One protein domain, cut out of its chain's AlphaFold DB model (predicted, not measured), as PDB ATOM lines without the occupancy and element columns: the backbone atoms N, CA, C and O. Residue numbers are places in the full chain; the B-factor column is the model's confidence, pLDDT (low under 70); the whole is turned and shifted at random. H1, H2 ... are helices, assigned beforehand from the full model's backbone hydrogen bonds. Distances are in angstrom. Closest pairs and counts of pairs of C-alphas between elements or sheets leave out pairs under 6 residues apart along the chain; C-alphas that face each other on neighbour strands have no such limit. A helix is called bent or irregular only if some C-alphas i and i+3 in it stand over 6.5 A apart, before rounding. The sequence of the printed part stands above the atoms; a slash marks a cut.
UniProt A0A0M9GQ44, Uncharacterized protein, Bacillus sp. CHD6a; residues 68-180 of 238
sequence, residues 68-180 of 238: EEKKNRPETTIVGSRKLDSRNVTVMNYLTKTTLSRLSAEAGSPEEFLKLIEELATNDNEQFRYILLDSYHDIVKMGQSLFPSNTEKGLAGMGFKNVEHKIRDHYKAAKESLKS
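Overview. This is residues 68 to 180 of the 238 residues of an uncharacterized protein of Bacillus sp. CHD6a (UniProt A0A0M9GQ44). Four helices, H3, H4, H6 and H7, make an up-and-down bundle, each running against the one before it in the chain, and the shorter H5 crosses between H4 and H6 and packs on H3, H4 and H7. The long link of residues 147 to 160 loops out past one end of the bundle, while small H1 and H2 lie outside it towards the other end, where residues 81 to 87 stick out. The printed part has 113 residues with seven named helices, H1 to H7 in chain order, and no named strand; the class is all helix. It is compact, with a radius of gyration of the C-alphas of 15.4 A, yet elongated, spanning 53 by 34 by 22 A.

Along the chain. H1, residues 68 to 72, begins at C-alpha 68 (-11.519, 5.289, -63.813). H2, residues 78 to 81, is irregular, but only just: C-alphas 78 and 81 are 6.7 A apart. H3, residues 86 to 106, is 30.3 A long and begins at C-alpha 86 (-22.988, 35.825, -64.196). H4 is residues 110 to 122, 18.4 A; H5 is residues 126 to 134, 12.4 A; H6 is residues 136 to 146, 15.3 A. H7, residues 161 to 177, is 25.1 A long and ends at C-alpha 177 (-26.639, 10.797, -61.831); it is irregular, with C-alphas 162 and 165 7.0 A apart.

Arrangement. H3 and H4 form a helical hairpin, touching through residues 103 to 106 and 112 to 116 alone, closest at the C-alphas of Leu 103 and Phe 113, 6.5 A. H4 and H7 touch and run the same way at a shallow tilt of 2 degrees, closest at the C-alphas of Ala 121 and Ala 174, 5.3 A. H6 and H7, also a helical hairpin, only just touch, with 3 pairs of C-alphas within 8 A, closest at Val 140 and Glu 164, 7.1 A. H5 touches H3 about perpendicular, at 76 degrees, closest at the C-alphas of Thr 96 and Ile 131, 5.7 A. H1 touches no helix. H2 is close to H5 but not clearly touching, the closest C-alphas, of Ile 78 and Tyr 130, being 7.4 A apart. Every O i to N i+4 pair is within hydrogen-bond range in H1, H3, H4, H5 and H6, and 11 of 13 are in H7; H2 is too short for such a pair.

Size, cuts and confidence. The two C-alphas farthest apart are those of Lys 83 and Gly 154, 53.9 A. The printed part has no cut. The link from H6 to H7 is long, and the others are tight. Mean pLDDT of the printed part is 73.9; residues 68 to 89, 149 to 159 and 179 to 180 are under 70.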
ATOM      1  N   GLU A  68     -12.798   4.571 -63.894       45.00
ATOM      2  CA  GLU A  68     -11.519   5.289 -63.813       45.00
ATOM      3  C   GLU A  68     -11.699   6.817 -63.808       45.00
ATOM      4  O   GLU A  68     -11.061   7.510 -63.009       45.00
ATOM      5  N   GLU A  69     -12.644   7.355 -64.587       48.41
ATOM      6  CA  GLU A  69     -13.050   8.766 -64.502       48.41
ATOM      7  C   GLU A  69     -13.723   9.085 -63.162       48.41
ATOM      8  O   GLU A  69     -13.522  10.168 -62.606       48.41
ATOM      9  N   LYS A  70     -14.481   8.143 -62.579       51.72
ATOM     10  CA  LYS A  70     -15.071   8.309 -61.235       51.72
ATOM     11  C   LYS A  70     -14.006   8.494 -60.154       51.72
ATOM     12  O   LYS A  70     -14.226   9.269 -59.218       51.72
ATOM     13  N   LYS A  71     -12.875   7.793 -60.289       47.81
ATOM     14  CA  LYS A  71     -11.758   7.804 -59.333       47.81
ATOM     15  C   LYS A  71     -10.857   9.031 -59.495       47.81
ATOM     16  O   LYS A  71     -10.352   9.533 -58.497       47.81
ATOM     17  N   ASN A  72     -10.716   9.527 -60.726       47.81
ATOM     18  CA  ASN A  72      -9.854  10.664 -61.059       47.81
ATOM     19  C   ASN A  72     -10.595  12.001 -61.215       47.81
ATOM     20  O   ASN A  72      -9.932  13.012 -61.432       47.81
ATOM     21  N   ARG A  73     -11.936  12.047 -61.092       47.28
ATOM     22  CA  ARG A  73     -12.696  13.310 -61.058       47.28
ATOM     23  C   ARG A  73     -12.156  14.180 -59.916       47.28
ATOM     24  O   ARG A  73     -12.395  13.822 -58.757       47.28
ATOM     25  N   PRO A  74     -11.488  15.311 -60.209       41.22
ATOM     26  CA  PRO A  74     -11.073  16.224 -59.161       41.22
ATOM     27  C   PRO A  74     -12.315  16.708 -58.400       41.22
ATOM     28  O   PRO A  74     -13.403  16.807 -58.970       41.22
ATOM     29  N   GLU A  75     -12.161  17.033 -57.116       44.03
ATOM     30  CA  GLU A  75     -13.197  17.653 -56.260       44.03
ATOM     31  C   GLU A  75     -13.634  19.051 -56.760       44.03
ATOM     32  O   GLU A  75     -14.308  19.803 -56.064       44.03
ATOM     33  N   THR A  76     -13.252  19.425 -57.980       39.41
ATOM     34  CA  THR A  76     -13.484  20.728 -58.585       39.41
ATOM     35  C   THR A  76     -14.965  20.957 -58.845       39.41
ATOM     36  O   THR A  76     -15.553  20.363 -59.751       39.41
ATOM     37  N   THR A  77     -15.517  21.870 -58.052       40.34
ATOM     38  CA  THR A  77     -16.462  22.931 -58.420       40.34
ATOM     39  C   THR A  77     -17.036  22.759 -59.831       40.34
ATOM     40  O   THR A  77     -16.516  23.285 -60.819       40.34
ATOM     41  N   ILE A  78     -18.141  22.017 -59.931       45.25
ATOM     42  CA  ILE A  78     -18.817  21.698 -61.205       45.25
ATOM     43  C   ILE A  78     -19.368  22.964 -61.901       45.25
ATOM     44  O   ILE A  78     -19.765  22.955 -63.065       45.25
ATOM     45  N   VAL A  79     -19.302  24.101 -61.216       44.81
ATOM     46  CA  VAL A  79     -19.696  25.424 -61.691       44.81
ATOM     47  C   VAL A  79     -18.857  25.866 -62.911       44.81
ATOM     48  O   VAL A  79     -19.369  26.571 -63.768       44.81
ATOM     49  N   GLY A  80     -17.615  25.392 -63.087       34.97
ATOM     50  CA  GLY A  80     -16.674  25.955 -64.075       34.97
ATOM     51  C   GLY A  80     -16.851  25.603 -65.564       34.97
ATOM     52  O   GLY A  80     -16.121  26.159 -66.382       34.97
ATOM     53  N   SER A  81     -17.745  24.684 -65.955       39.41
ATOM     54  CA  SER A  81     -17.747  24.117 -67.330       39.41
ATOM     55  C   SER A  81     -19.003  24.357 -68.177       39.41
ATOM     56  O   SER A  81     -18.982  24.073 -69.373       39.41
ATOM     57  N   ARG A  82     -20.061  24.965 -67.630       44.03
ATOM     58  CA  ARG A  82     -21.069  25.661 -68.453       44.03
ATOM     59  C   ARG A  82     -20.551  27.085 -68.650       44.03
ATOM     60  O   ARG A  82     -20.059  27.654 -67.685       44.03
ATOM     61  N   LYS A  83     -20.629  27.674 -69.851       42.06
ATOM     62  CA  LYS A  83     -20.403  29.124 -70.038       42.06
ATOM     63  C   LYS A  83     -21.275  29.866 -69.014       42.06
ATOM     64  O   LYS A  83     -22.488  29.968 -69.195       42.06
ATOM     65  N   LEU A  84     -20.690  30.273 -67.889       45.38
ATOM     66  CA  LEU A  84     -21.431  30.861 -66.784       45.38
ATOM     67  C   LEU A  84     -21.807  32.275 -67.182       45.38
ATOM     68  O   LEU A  84     -20.997  33.198 -67.111       45.38
ATOM     69  N   ASP A  85     -23.063  32.450 -67.564       52.72
ATOM     70  CA  ASP A  85     -23.708  33.735 -67.377       52.72
ATOM     71  C   ASP A  85     -23.610  34.085 -65.878       52.72
ATOM     72  O   ASP A  85     -23.999  33.291 -65.016       52.72
ATOM     73  N   SER A  86     -23.065  35.260 -65.555       52.03
ATOM     74  CA  SER A  86     -22.988  35.825 -64.196       52.03
ATOM     75  C   SER A  86     -24.306  35.716 -63.407       52.03
ATOM     76  O   SER A  86     -24.316  35.564 -62.178       52.03
ATOM     77  N   ARG A  87     -25.436  35.704 -64.123       54.75
ATOM     78  CA  ARG A  87     -26.773  35.481 -63.576       54.75
ATOM     79  C   ARG A  87     -26.957  34.072 -63.004       54.75
ATOM     80  O   ARG A  87     -27.523  33.933 -61.922       54.75
ATOM     81  N   ASN A  88     -26.435  33.043 -63.669       61.38
ATOM     82  CA  ASN A  88     -26.542  31.651 -63.225       61.38
ATOM     83  C   ASN A  88     -25.724  31.391 -61.953       61.38
ATOM     84  O   ASN A  88     -26.200  30.691 -61.063       61.38
ATOM     85  N   VAL A  89     -24.548  32.016 -61.813       64.81
ATOM     86  CA  VAL A  89     -23.750  31.954 -60.569       64.81
ATOM     87  C   VAL A  89     -24.522  32.561 -59.398       64.81
ATOM     88  O   VAL A  89     -24.571  31.993 -58.308       64.81
ATOM     89  N   THR A  90     -25.161  33.709 -59.627       70.38
ATOM     90  CA  THR A  90     -25.918  34.422 -58.589       70.38
ATOM     91  C   THR A  90     -27.133  33.618 -58.126       70.38
ATOM     92  O   THR A  90     -27.375  33.507 -56.924       70.38
ATOM     93  N   VAL A  91     -27.866  33.011 -59.065       73.31
ATOM     94  CA  VAL A  91     -29.014  32.142 -58.763       73.31
ATOM     95  C   VAL A  91     -28.575  30.899 -57.992       73.31
ATOM     96  O   VAL A  91     -29.189  30.582 -56.977       73.31
ATOM     97  N   MET A  92     -27.487  30.239 -58.405       75.06
ATOM     98  CA  MET A  92     -26.962  29.075 -57.686       75.06
ATOM     99  C   MET A  92     -26.538  29.432 -56.261       75.06
ATOM    100  O   MET A  92     -26.957  28.763 -55.327       75.06
ATOM    101  N   ASN A  93     -25.817  30.539 -56.064       78.00
ATOM    102  CA  ASN A  93     -25.449  31.005 -54.724       78.00
ATOM    103  C   ASN A  93     -26.668  31.279 -53.832       78.00
ATOM    104  O   ASN A  93     -26.655  30.962 -52.640       78.00
ATOM    105  N   TYR A  94     -27.724  31.879 -54.389       81.94
ATOM    106  CA  TYR A  94     -28.971  32.112 -53.661       81.94
ATOM    107  C   TYR A  94     -29.664  30.796 -53.286       81.94
ATOM    108  O   TYR A  94     -30.068  30.617 -52.134       81.94
ATOM    109  N   LEU A  95     -29.761  29.861 -54.235       83.12
ATOM    110  CA  LEU A  95     -30.354  28.546 -54.003       83.12
ATOM    111  C   LEU A  95     -29.564  27.752 -52.959       83.12
ATOM    112  O   LEU A  95     -30.181  27.185 -52.058       83.12
ATOM    113  N   THR A  96     -28.229  27.778 -53.005       84.69
ATOM    114  CA  THR A  96     -27.361  27.147 -52.001       84.69
ATOM    115  C   THR A  96     -27.657  27.685 -50.606       84.69
ATOM    116  O   THR A  96     -27.960  26.915 -49.698       84.69
ATOM    117  N   LYS A  97     -27.659  29.015 -50.429       87.06
ATOM    118  CA  LYS A  97     -27.958  29.641 -49.128       87.06
ATOM    119  C   LYS A  97     -29.352  29.292 -48.620       87.06
ATOM    120  O   LYS A  97     -29.516  29.006 -47.435       87.06
ATOM    121  N   THR A  98     -30.342  29.297 -49.508       87.56
ATOM    122  CA  THR A  98     -31.730  28.959 -49.168       87.56
ATOM    123  C   THR A  98     -31.843  27.496 -48.745       87.56
ATOM    124  O   THR A  98     -32.461  27.192 -47.729       87.56
ATOM    125  N   THR A  99     -31.177  26.600 -49.471       87.38
ATOM    126  CA  THR A  99     -31.152  25.159 -49.192       87.38
ATOM    127  C   THR A  99     -30.482  24.861 -47.855       87.38
ATOM    128  O   THR A  99     -31.046  24.145 -47.035       87.38
ATOM    129  N   LEU A 100     -29.319  25.460 -47.592       88.12
ATOM    130  CA  LEU A 100     -28.622  25.320 -46.312       88.12
ATOM    131  C   LEU A 100     -29.449  25.892 -45.150       88.12
ATOM    132  O   LEU A 100     -29.522  25.280 -44.088       88.12
ATOM    133  N   SER A 101     -30.127  27.023 -45.360       89.31
ATOM    134  CA  SER A 101     -31.021  27.600 -44.346       89.31
ATOM    135  C   SER A 101     -32.190  26.662 -44.044       89.31
ATOM    136  O   SER A 101     -32.476  26.409 -42.875       89.31
ATOM    137  N   ARG A 102     -32.810  26.083 -45.082       90.50
ATOM    138  CA  ARG A 102     -33.884  25.089 -44.955       90.50
ATOM    139  C   ARG A 102     -33.420  23.861 -44.174       90.50
ATOM    140  O   ARG A 102     -34.072  23.484 -43.208       90.50
ATOM    141  N   LEU A 103     -32.263  23.302 -44.534       88.31
ATOM    142  CA  LEU A 103     -31.657  22.172 -43.823       88.31
ATOM    143  C   LEU A 103     -31.452  22.473 -42.334       88.31
ATOM    144  O   LEU A 103     -31.719  21.612 -41.504       88.31
ATOM    145  N   SER A 104     -31.023  23.690 -41.987       87.88
ATOM    146  CA  SER A 104     -30.819  24.081 -40.586       87.88
ATOM    147  C   SER A 104     -32.111  24.339 -39.804       87.88
ATOM    148  O   SER A 104     -32.132  24.145 -38.593       87.88
ATOM    149  N   ALA A 105     -33.169  24.795 -40.478       88.25
ATOM    150  CA  ALA A 105     -34.411  25.218 -39.836       88.25
ATOM    151  C   ALA A 105     -35.442  24.087 -39.717       88.25
ATOM    152  O   ALA A 105     -36.200  24.056 -38.751       88.25
ATOM    153  N   GLU A 106     -35.487  23.180 -40.695       87.75
ATOM    154  CA  GLU A 106     -36.507  22.125 -40.785       87.75
ATOM    155  C   GLU A 106     -36.043  20.780 -40.214       87.75
ATOM    156  O   GLU A 106     -36.873  19.918 -39.932       87.75
ATOM    157  N   ALA A 107     -34.739  20.577 -40.015       85.94
ATOM    158  CA  ALA A 107     -34.231  19.333 -39.456       85.94
ATOM    159  C   ALA A 107     -34.285  19.336 -37.921       85.94
ATOM    160  O   ALA A 107     -33.362  19.804 -37.254       85.94
ATOM    161  N   GLY A 108     -35.354  18.771 -37.354       81.19
ATOM    162  CA  GLY A 108     -35.485  18.544 -35.911       81.19
ATOM    163  C   GLY A 108     -34.739  17.300 -35.413       81.19
ATOM    164  O   GLY A 108     -34.473  17.169 -34.219       81.19
ATOM    165  N   SER A 109     -34.371  16.397 -36.324       86.19
ATOM    166  CA  SER A 109     -33.687  15.130 -36.039       86.19
ATOM    167  C   SER A 109     -32.693  14.734 -37.144       86.19
ATOM    168  O   SER A 109     -32.822  15.192 -38.286       86.19
ATOM    169  N   PRO A 110     -31.715  13.848 -36.854       85.06
ATOM    170  CA  PRO A 110     -30.811  13.302 -37.869       85.06
ATOM    171  C   PRO A 110     -31.540  12.622 -39.038       85.06
ATOM    172  O   PRO A 110     -31.092  12.703 -40.180       85.06
ATOM    173  N   GLU A 111     -32.667  11.958 -38.771       86.25
ATOM    174  CA  GLU A 111     -33.486  11.288 -39.782       86.25
ATOM    175  C   GLU A 111     -34.212  12.284 -40.695       86.25
ATOM    176  O   GLU A 111     -34.269  12.071 -41.905       86.25
ATOM    177  N   GLU A 112     -34.740  13.382 -40.149       87.94
ATOM    178  CA  GLU A 112     -35.340  14.465 -40.944       87.94
ATOM    179  C   GLU A 112     -34.285  15.192 -41.781       87.94
ATOM    180  O   GLU A 112     -34.515  15.455 -42.961       87.94
ATOM    181  N   PHE A 113     -33.098  15.430 -41.216       89.62
ATOM    182  CA  PHE A 113     -31.963  15.990 -41.952       89.62
ATOM    183  C   PHE A 113     -31.584  15.121 -43.157       89.62
ATOM    184  O   PHE A 113     -31.372  15.627 -44.259       89.62
ATOM    185  N   LEU A 114     -31.540  13.798 -42.966       89.31
ATOM    186  CA  LEU A 114     -31.256  12.852 -44.040       89.31
ATOM    187  C   LEU A 114     -32.343  12.865 -45.123       89.31
ATOM    188  O   LEU A 114     -31.997  12.865 -46.301       89.31
ATOM    189  N   LYS A 115     -33.628  12.918 -44.749       90.44
ATOM    190  CA  LYS A 115     -34.734  13.011 -45.718       90.44
ATOM    191  C   LYS A 115     -34.634  14.264 -46.583       90.44
ATOM    192  O   LYS A 115     -34.794  14.180 -47.793       90.44
ATOM    193  N   LEU A 116     -34.307  15.411 -45.988       91.19
ATOM    194  CA  LEU A 116     -34.098  16.644 -46.750       91.19
ATOM    195  C   LEU A 116     -32.913  16.518 -47.722       91.19
ATOM    196  O   LEU A 116     -32.970  17.033 -48.833       91.19
ATOM    197  N   ILE A 117     -31.848  15.805 -47.350       90.50
ATOM    198  CA  ILE A 117     -30.722  15.519 -48.255       90.50
ATOM    199  C   ILE A 117     -31.126  14.554 -49.374       90.50
ATOM    200  O   ILE A 117     -30.714  14.740 -50.519       90.50
ATOM    201  N   GLU A 118     -31.942  13.547 -49.071       90.38
ATOM    202  CA  GLU A 118     -32.505  12.632 -50.064       90.38
ATOM    203  C   GLU A 118     -33.383  13.381 -51.079       90.38
ATOM    204  O   GLU A 118     -33.234  13.163 -52.284       90.38
ATOM    205  N   GLU A 119     -34.212  14.331 -50.626       89.38
ATOM    206  CA  GLU A 119     -34.985  15.230 -51.496       89.38
ATOM    207  C   GLU A 119     -34.075  16.018 -52.447       89.38
ATOM    208  O   GLU A 119     -34.398  16.162 -53.624       89.38
ATOM    209  N   LEU A 120     -32.925  16.509 -51.972       87.06
ATOM    210  CA  LEU A 120     -31.953  17.220 -52.814       87.06
ATOM    211  C   LEU A 120     -31.272  16.294 -53.827       87.06
ATOM    212  O   LEU A 120     -31.039  16.691 -54.969       87.06
ATOM    213  N   ALA A 121     -30.949  15.068 -53.412       84.94
ATOM    214  CA  ALA A 121     -30.256  14.088 -54.239       84.94
ATOM    215  C   ALA A 121     -31.142  13.514 -55.354       84.94
ATOM    216  O   ALA A 121     -30.632  13.161 -56.416       84.94
ATOM    217  N   THR A 122     -32.451  13.419 -55.114       85.06
ATOM    218  CA  THR A 122     -33.427  12.796 -56.025       85.06
ATOM    219  C   THR A 122     -34.299  13.804 -56.771       85.06
ATOM    220  O   THR A 122     -35.118  13.403 -57.593       85.06
ATOM    221  N   ASN A 123     -34.114  15.107 -56.533       85.94
ATOM    222  CA  ASN A 123     -34.909  16.140 -57.184       85.94
ATOM    223  C   ASN A 123     -34.751  16.123 -58.713       85.94
ATOM    224  O   ASN A 123     -33.629  16.074 -59.239       85.94
ATOM    225  N   ASP A 124     -35.872  16.292 -59.417       77.44
ATOM    226  CA  ASP A 124     -35.898  16.445 -60.873       77.44
ATOM    227  C   ASP A 124     -35.015  17.614 -61.331       77.44
ATOM    228  O   ASP A 124     -34.310  17.521 -62.340       77.44
ATOM    229  N   ASN A 125     -34.976  18.703 -60.554       79.25
ATOM    230  CA  ASN A 125     -34.099  19.828 -60.836       79.25
ATOM    231  C   ASN A 125     -32.639  19.493 -60.471       79.25
ATOM    232  O   ASN A 125     -32.253  19.460 -59.300       79.25
ATOM    233  N   GLU A 126     -31.801  19.326 -61.501       76.81
ATOM    234  CA  GLU A 126     -30.351  19.089 -61.394       76.81
ATOM    235  C   GLU A 126     -29.625  20.107 -60.497       76.81
ATOM    236  O   GLU A 126     -28.600  19.776 -59.903       76.81
ATOM    237  N   GLN A 127     -30.146  21.332 -60.355       78.56
ATOM    238  CA  GLN A 127     -29.552  22.368 -59.502       78.56
ATOM    239  C   GLN A 127     -29.434  21.924 -58.042       78.56
ATOM    240  O   GLN A 127     -28.419  22.212 -57.414       78.56
ATOM    241  N   PHE A 128     -30.402  21.175 -57.506       82.00
ATOM    242  CA  PHE A 128     -30.324  20.679 -56.127       82.00
ATOM    243  C   PHE A 128     -29.243  19.612 -55.948       82.00
ATOM    244  O   PHE A 128     -28.533  19.619 -54.942       82.00
ATOM    245  N   ARG A 129     -29.031  18.770 -56.964       84.25
ATOM    246  CA  ARG A 129     -27.904  17.830 -56.996       84.25
ATOM    247  C   ARG A 129     -26.570  18.570 -57.073       84.25
ATOM    248  O   ARG A 129     -25.643  18.209 -56.357       84.25
ATOM    249  N   TYR A 130     -26.472  19.642 -57.860       79.81
ATOM    250  CA  TYR A 130     -25.273  20.489 -57.875       79.81
ATOM    251  C   TYR A 130     -25.003  21.161 -56.522       79.81
ATOM    252  O   TYR A 130     -23.850  21.200 -56.102       79.81
ATOM    253  N   ILE A 131     -26.037  21.631 -55.815       83.44
ATOM    254  CA  ILE A 131     -25.904  22.195 -54.460       83.44
ATOM    255  C   ILE A 131     -25.392  21.138 -53.480       83.44
ATOM    256  O   ILE A 131     -24.466  21.409 -52.718       83.44
ATOM    257  N   LEU A 132     -25.947  19.920 -53.523       86.12
ATOM    258  CA  LEU A 132     -25.485  18.812 -52.687       86.12
ATOM    259  C   LEU A 132     -23.999  18.503 -52.921       86.12
ATOM    260  O   LEU A 132     -23.283  18.195 -51.972       86.12
ATOM    261  N   LEU A 133     -23.533  18.603 -54.169       83.19
ATOM    262  CA  LEU A 133     -22.132  18.361 -54.506       83.19
ATOM    263  C   LEU A 133     -21.210  19.499 -54.059       83.19
ATOM    264  O   LEU A 133     -20.173  19.231 -53.460       83.19
ATOM    265  N   ASP A 134     -21.587  20.749 -54.326       81.69
ATOM    266  CA  ASP A 134     -20.755  21.927 -54.041       81.69
ATOM    267  C   ASP A 134     -20.698  22.249 -52.538       81.69
ATOM    268  O   ASP A 134     -19.689  22.725 -52.028       81.69
ATOM    269  N   SER A 135     -21.769  21.943 -51.799       85.25
ATOM    270  CA  SER A 135     -21.900  22.235 -50.365       85.25
ATOM    271  C   SER A 135     -21.799  20.999 -49.470       85.25
ATOM    272  O   SER A 135     -22.126  21.085 -48.288       85.25
ATOM    273  N   TYR A 136     -21.334  19.853 -49.982       87.12
ATOM    274  CA  TYR A 136     -21.264  18.597 -49.220       87.12
ATOM    275  C   TYR A 136     -20.580  18.764 -47.855       87.12
ATOM    276  O   TYR A 136     -21.112  18.347 -46.827       87.12
ATOM    277  N   HIS A 137     -19.417  19.419 -47.821       87.25
ATOM    278  CA  HIS A 137     -18.677  19.621 -46.574       87.25
ATOM    279  C   HIS A 137     -19.404  20.539 -45.590       87.25
ATOM    280  O   HIS A 137     -19.337  20.302 -44.384       87.25
ATOM    281  N   ASP A 138     -20.113  21.552 -46.082       87.19
ATOM    282  CA  ASP A 138     -20.887  22.461 -45.239       87.19
ATOM    283  C   ASP A 138     -22.138  21.774 -44.687       87.19
ATOM    284  O   ASP A 138     -22.450  21.933 -43.509       87.19
ATOM    285  N   ILE A 139     -22.790  20.927 -45.489       88.38
ATOM    286  CA  ILE A 139     -23.908  20.072 -45.065       88.38
ATOM    287  C   ILE A 139     -23.452  19.098 -43.968       88.38
ATOM    288  O   ILE A 139     -24.114  18.969 -42.940       88.38
ATOM    289  N   VAL A 140     -22.295  18.448 -44.140       88.62
ATOM    290  CA  VAL A 140     -21.728  17.538 -43.131       88.62
ATOM    291  C   VAL A 140     -21.399  18.283 -41.835       88.62
ATOM    292  O   VAL A 140     -21.798  17.839 -40.760       88.62
ATOM    293  N   LYS A 141     -20.725  19.439 -41.913       88.50
ATOM    294  CA  LYS A 141     -20.418  20.270 -40.733       88.50
ATOM    295  C   LYS A 141     -21.681  20.750 -40.021       88.50
ATOM    296  O   LYS A 141     -21.741  20.723 -38.794       88.50
ATOM    297  N   MET A 142     -22.689  21.170 -40.782       87.25
ATOM    298  CA  MET A 142     -23.980  21.600 -40.250       87.25
ATOM    299  C   MET A 142     -24.650  20.469 -39.475       87.25
ATOM    300  O   MET A 142     -25.026  20.663 -38.323       87.25
ATOM    301  N   GLY A 143     -24.726  19.274 -40.054       85.56
ATOM    302  CA  GLY A 143     -25.307  18.124 -39.374       85.56
ATOM    303  C   GLY A 143     -24.533  17.703 -38.117       85.56
ATOM    304  O   GLY A 143     -25.149  17.406 -37.095       85.56
ATOM    305  N   GLN A 144     -23.195  17.769 -38.139       87.00
ATOM    306  CA  GLN A 144     -22.360  17.550 -36.947       87.00
ATOM    307  C   GLN A 144     -22.642  18.573 -35.836       87.00
ATOM    308  O   GLN A 144     -22.632  18.213 -34.660       87.00
ATOM    309  N   SER A 145     -22.903  19.833 -36.200       86.12
ATOM    310  CA  SER A 145     -23.222  20.906 -35.252       86.12
ATOM    311  C   SER A 145     -24.643  20.813 -34.697       86.12
ATOM    312  O   SER A 145     -24.850  21.134 -33.531       86.12
ATOM    313  N   LEU A 146     -25.618  20.422 -35.521       84.62
ATOM    314  CA  LEU A 146     -27.024  20.304 -35.119       84.62
ATOM    315  C   LEU A 146     -27.263  19.066 -34.248       84.62
ATOM    316  O   LEU A 146     -28.066  19.112 -33.319       84.62
ATOM    317  N   PHE A 147     -26.538  17.976 -34.511       86.06
ATOM    318  CA  PHE A 147     -26.723  16.694 -33.828       86.06
ATOM    319  C   PHE A 147     -25.402  16.159 -33.246       86.06
ATOM    320  O   PHE A 147     -24.905  15.108 -33.682       86.06
ATOM    321  N   PRO A 148     -24.813  16.860 -32.257       76.25
ATOM    322  CA  PRO A 148     -23.532  16.479 -31.679       76.25
ATOM    323  C   PRO A 148     -23.611  15.103 -31.006       76.25
ATOM    324  O   PRO A 148     -24.568  14.768 -30.304       76.25
ATOM    325  N   SER A 149     -22.579  14.285 -31.205       68.00
ATOM    326  CA  SER A 149     -22.437  13.008 -30.505       68.00
ATOM    327  C   SER A 149     -22.024  13.270 -29.052       68.00
ATOM    328  O   SER A 149     -20.846  13.475 -28.776       68.00
ATOM    329  N   ASN A 150     -22.974  13.276 -28.115       58.69
ATOM    330  CA  ASN A 150     -22.656  13.379 -26.688       58.69
ATOM    331  C   ASN A 150     -21.940  12.107 -26.209       58.69
ATOM    332  O   ASN A 150     -22.554  11.052 -26.067       58.69
ATOM    333  N   THR A 151     -20.642  12.214 -25.928       54.72
ATOM    334  CA  THR A 151     -19.809  11.126 -25.384       54.72
ATOM    335  C   THR A 151     -19.867  10.990 -23.858       54.72
ATOM    336  O   THR A 151     -19.294  10.049 -23.322       54.72
ATOM    337  N   GLU A 152     -20.554  11.883 -23.135       54.94
ATOM    338  CA  GLU A 152     -20.483  11.943 -21.659       54.94
ATOM    339  C   GLU A 152     -21.568  11.162 -20.897       54.94
ATOM    340  O   GLU A 152     -21.493  11.046 -19.675       54.94
ATOM    341  N   LYS A 153     -22.570  10.579 -21.564       48.22
ATOM    342  CA  LYS A 153     -23.568   9.725 -20.895       48.22
ATOM    343  C   LYS A 153     -23.679   8.399 -21.630       48.22
ATOM    344  O   LYS A 153     -24.113   8.348 -22.773       48.22
ATOM    345  N   GLY A 154     -23.256   7.332 -20.955       47.91
ATOM    346  CA  GLY A 154     -23.056   5.981 -21.485       47.91
ATOM    347  C   GLY A 154     -24.289   5.224 -21.989       47.91
ATOM    348  O   GLY A 154     -24.234   4.005 -22.015       47.91
ATOM    349  N   LEU A 155     -25.368   5.886 -22.402       48.81
ATOM    350  CA  LEU A 155     -26.498   5.301 -23.123       48.81
ATOM    351  C   LEU A 155     -27.148   6.402 -23.985       48.81
ATOM    352  O   LEU A 155     -27.502   7.455 -23.465       48.81
ATOM    353  N   ALA A 156     -27.333   6.119 -25.280       50.56
ATOM    354  CA  ALA A 156     -28.081   6.908 -26.273       50.56
ATOM    355  C   ALA A 156     -27.464   8.252 -26.731       50.56
ATOM    356  O   ALA A 156     -27.895   9.332 -26.343       50.56
ATOM    357  N   GLY A 157     -26.507   8.188 -27.663       48.19
ATOM    358  CA  GLY A 157     -25.965   9.388 -28.310       48.19
ATOM    359  C   GLY A 157     -25.265   9.114 -29.635       48.19
ATOM    360  O   GLY A 157     -24.193   9.660 -29.880       48.19
ATOM    361  N   MET A 158     -25.815   8.246 -30.492       54.22
ATOM    362  CA  MET A 158     -25.168   7.970 -31.783       54.22
ATOM    363  C   MET A 158     -25.187   9.173 -32.753       54.22
ATOM    364  O   MET A 158     -24.416   9.179 -33.709       54.22
ATOM    365  N   GLY A 159     -25.983  10.216 -32.467       66.56
ATOM    366  CA  GLY A 159     -25.921  11.542 -33.101       66.56
ATOM    367  C   GLY A 159     -25.846  11.522 -34.633       66.56
ATOM    368  O   GLY A 159     -26.307  10.590 -35.291       66.56
ATOM    369  N   PHE A 160     -25.213  12.544 -35.208       79.69
ATOM    370  CA  PHE A 160     -25.028  12.669 -36.657       79.69
ATOM    371  C   PHE A 160     -24.259  11.501 -37.313       79.69
ATOM    372  O   PHE A 160     -24.476  11.187 -38.484       79.69
ATOM    373  N   LYS A 161     -23.393  10.800 -36.563       77.81
ATOM    374  CA  LYS A 161     -22.559   9.701 -37.092       77.81
ATOM    375  C   LYS A 161     -23.378   8.561 -37.707       77.81
ATOM    376  O   LYS A 161     -22.924   7.920 -38.654       77.81
ATOM    377  N   ASN A 162     -24.594   8.330 -37.211       78.44
ATOM    378  CA  ASN A 162     -25.487   7.302 -37.747       78.44
ATOM    379  C   ASN A 162     -26.057   7.617 -39.129       78.44
ATOM    380  O   ASN A 162     -26.472   6.696 -39.828       78.44
ATOM    381  N   VAL A 163     -26.096   8.886 -39.527       81.88
ATOM    382  CA  VAL A 163     -26.652   9.304 -40.822       81.88
ATOM    383  C   VAL A 163     -25.579   9.797 -41.791       81.88
ATOM    384  O   VAL A 163     -25.806   9.779 -42.995       81.88
ATOM    385  N   GLU A 164     -24.379  10.130 -41.306       84.75
ATOM    386  CA  GLU A 164     -23.265  10.631 -42.125       84.75
ATOM    387  C   GLU A 164     -22.896   9.703 -43.297       84.75
ATOM    388  O   GLU A 164     -22.684  10.166 -44.420       84.75
ATOM    389  N   HIS A 165     -22.857   8.385 -43.076       86.06
ATOM    390  CA  HIS A 165     -22.562   7.431 -44.152       86.06
ATOM    391  C   HIS A 165     -23.649   7.425 -45.238       86.06
ATOM    392  O   HIS A 165     -23.321   7.372 -46.419       86.06
ATOM    393  N   LYS A 166     -24.923   7.580 -44.857       88.19
ATOM    394  CA  LYS A 166     -26.043   7.659 -45.806       88.19
ATOM    395  C   LYS A 166     -26.007   8.956 -46.610       88.19
ATOM    396  O   LYS A 166     -26.238   8.942 -47.813       88.19
ATOM    397  N   ILE A 167     -25.629  10.068 -45.977       86.75
ATOM    398  CA  ILE A 167     -25.405  11.351 -46.666       86.75
ATOM    399  C   ILE A 167     -24.310  11.202 -47.728       86.75
ATOM    400  O   ILE A 167     -24.458  11.687 -48.851       86.75
ATOM    401  N   ARG A 168     -23.228  10.482 -47.409       87.94
ATOM    402  CA  ARG A 168     -22.168  10.165 -48.375       87.94
ATOM    403  C   ARG A 168     -22.681   9.315 -49.542       87.94
ATOM    404  O   ARG A 168     -22.244   9.532 -50.671       87.94
ATOM    405  N   ASP A 169     -23.581   8.372 -49.294       88.12
ATOM    406  CA  ASP A 169     -24.168   7.544 -50.351       88.12
ATOM    407  C   ASP A 169     -25.073   8.371 -51.278       88.12
ATOM    408  O   ASP A 169     -24.930   8.283 -52.497       88.12
ATOM    409  N   HIS A 170     -25.900   9.272 -50.733       87.25
ATOM    410  CA  HIS A 170     -26.681  10.219 -51.540       87.25
ATOM    411  C   HIS A 170     -25.794  11.176 -52.348       87.25
ATOM    412  O   HIS A 170     -26.082  11.442 -53.513       87.25
ATOM    413  N   TYR A 171     -24.681  11.645 -51.777       85.50
ATOM    414  CA  TYR A 171     -23.687  12.440 -52.502       85.50
ATOM    415  C   TYR A 171     -23.091  11.670 -53.690       85.50
ATOM    416  O   TYR A 171     -23.002  12.202 -54.799       85.50
ATOM    417  N   LYS A 172     -22.712  10.400 -53.490       83.56
ATOM    418  CA  LYS A 172     -22.193   9.548 -54.572       83.56
ATOM    419  C   LYS A 172     -23.241   9.326 -55.660       83.56
ATOM    420  O   LYS A 172     -22.932   9.541 -56.829       83.56
ATOM    421  N   ALA A 173     -24.468   8.977 -55.282       82.69
ATOM    422  CA  ALA A 173     -25.565   8.773 -56.223       82.69
ATOM    423  C   ALA A 173     -25.868  10.048 -57.031       82.69
ATOM    424  O   ALA A 173     -26.002   9.993 -58.252       82.69
ATOM    425  N   ALA A 174     -25.882  11.217 -56.382       81.56
ATOM    426  CA  ALA A 174     -26.041  12.498 -57.063       81.56
ATOM    427  C   ALA A 174     -24.897  12.753 -58.060       81.56
ATOM    428  O   ALA A 174     -25.163  13.108 -59.209       81.56
ATOM    429  N   LYS A 175     -23.640  12.494 -57.665       79.06
ATOM    430  CA  LYS A 175     -22.453  12.629 -58.531       79.06
ATOM    431  C   LYS A 175     -22.521  11.727 -59.765       79.06
ATOM    432  O   LYS A 175     -22.094  12.153 -60.840       79.06
ATOM    433  N   GLU A 176     -23.024  10.505 -59.606       74.56
ATOM    434  CA  GLU A 176     -23.183   9.525 -60.687       74.56
ATOM    435  C   GLU A 176     -24.377   9.834 -61.597       74.56
ATOM    436  O   GLU A 176     -24.303   9.584 -62.797       74.56
ATOM    437  N   SER A 177     -25.448  10.424 -61.057       75.50
ATOM    438  CA  SER A 177     -26.639  10.797 -61.831       75.50
ATOM    439  C   SER A 177     -26.430  12.001 -62.760       75.50
ATOM    440  O   SER A 177     -27.228  12.221 -63.670       75.50
ATOM    441  N   LEU A 178     -25.391  12.807 -62.521       73.94
ATOM    442  CA  LEU A 178     -25.115  14.007 -63.305       73.94
ATOM    443  C   LEU A 178     -24.227  13.703 -64.508       73.94
ATOM    444  O   LEU A 178     -23.215  13.000 -64.410       73.94
ATOM    445  N   LYS A 179     -24.572  14.341 -65.630       69.56
ATOM    446  CA  LYS A 179     -23.794  14.287 -66.869       69.56
ATOM    447  C   LYS A 179     -22.339  14.685 -66.619       69.56
ATOM    448  O   LYS A 179     -22.053  15.598 -65.836       69.56
ATOM    449  N   SER A 180     -21.406  14.005 -67.283       68.00
ATOM    450  CA  SER A 180     -19.991  14.371 -67.213       68.00
ATOM    451  C   SER A 180     -19.749  15.751 -67.845       68.00
ATOM    452  O   SER A 180     -20.499  16.167 -68.733       68.00
TER     453      SER A 180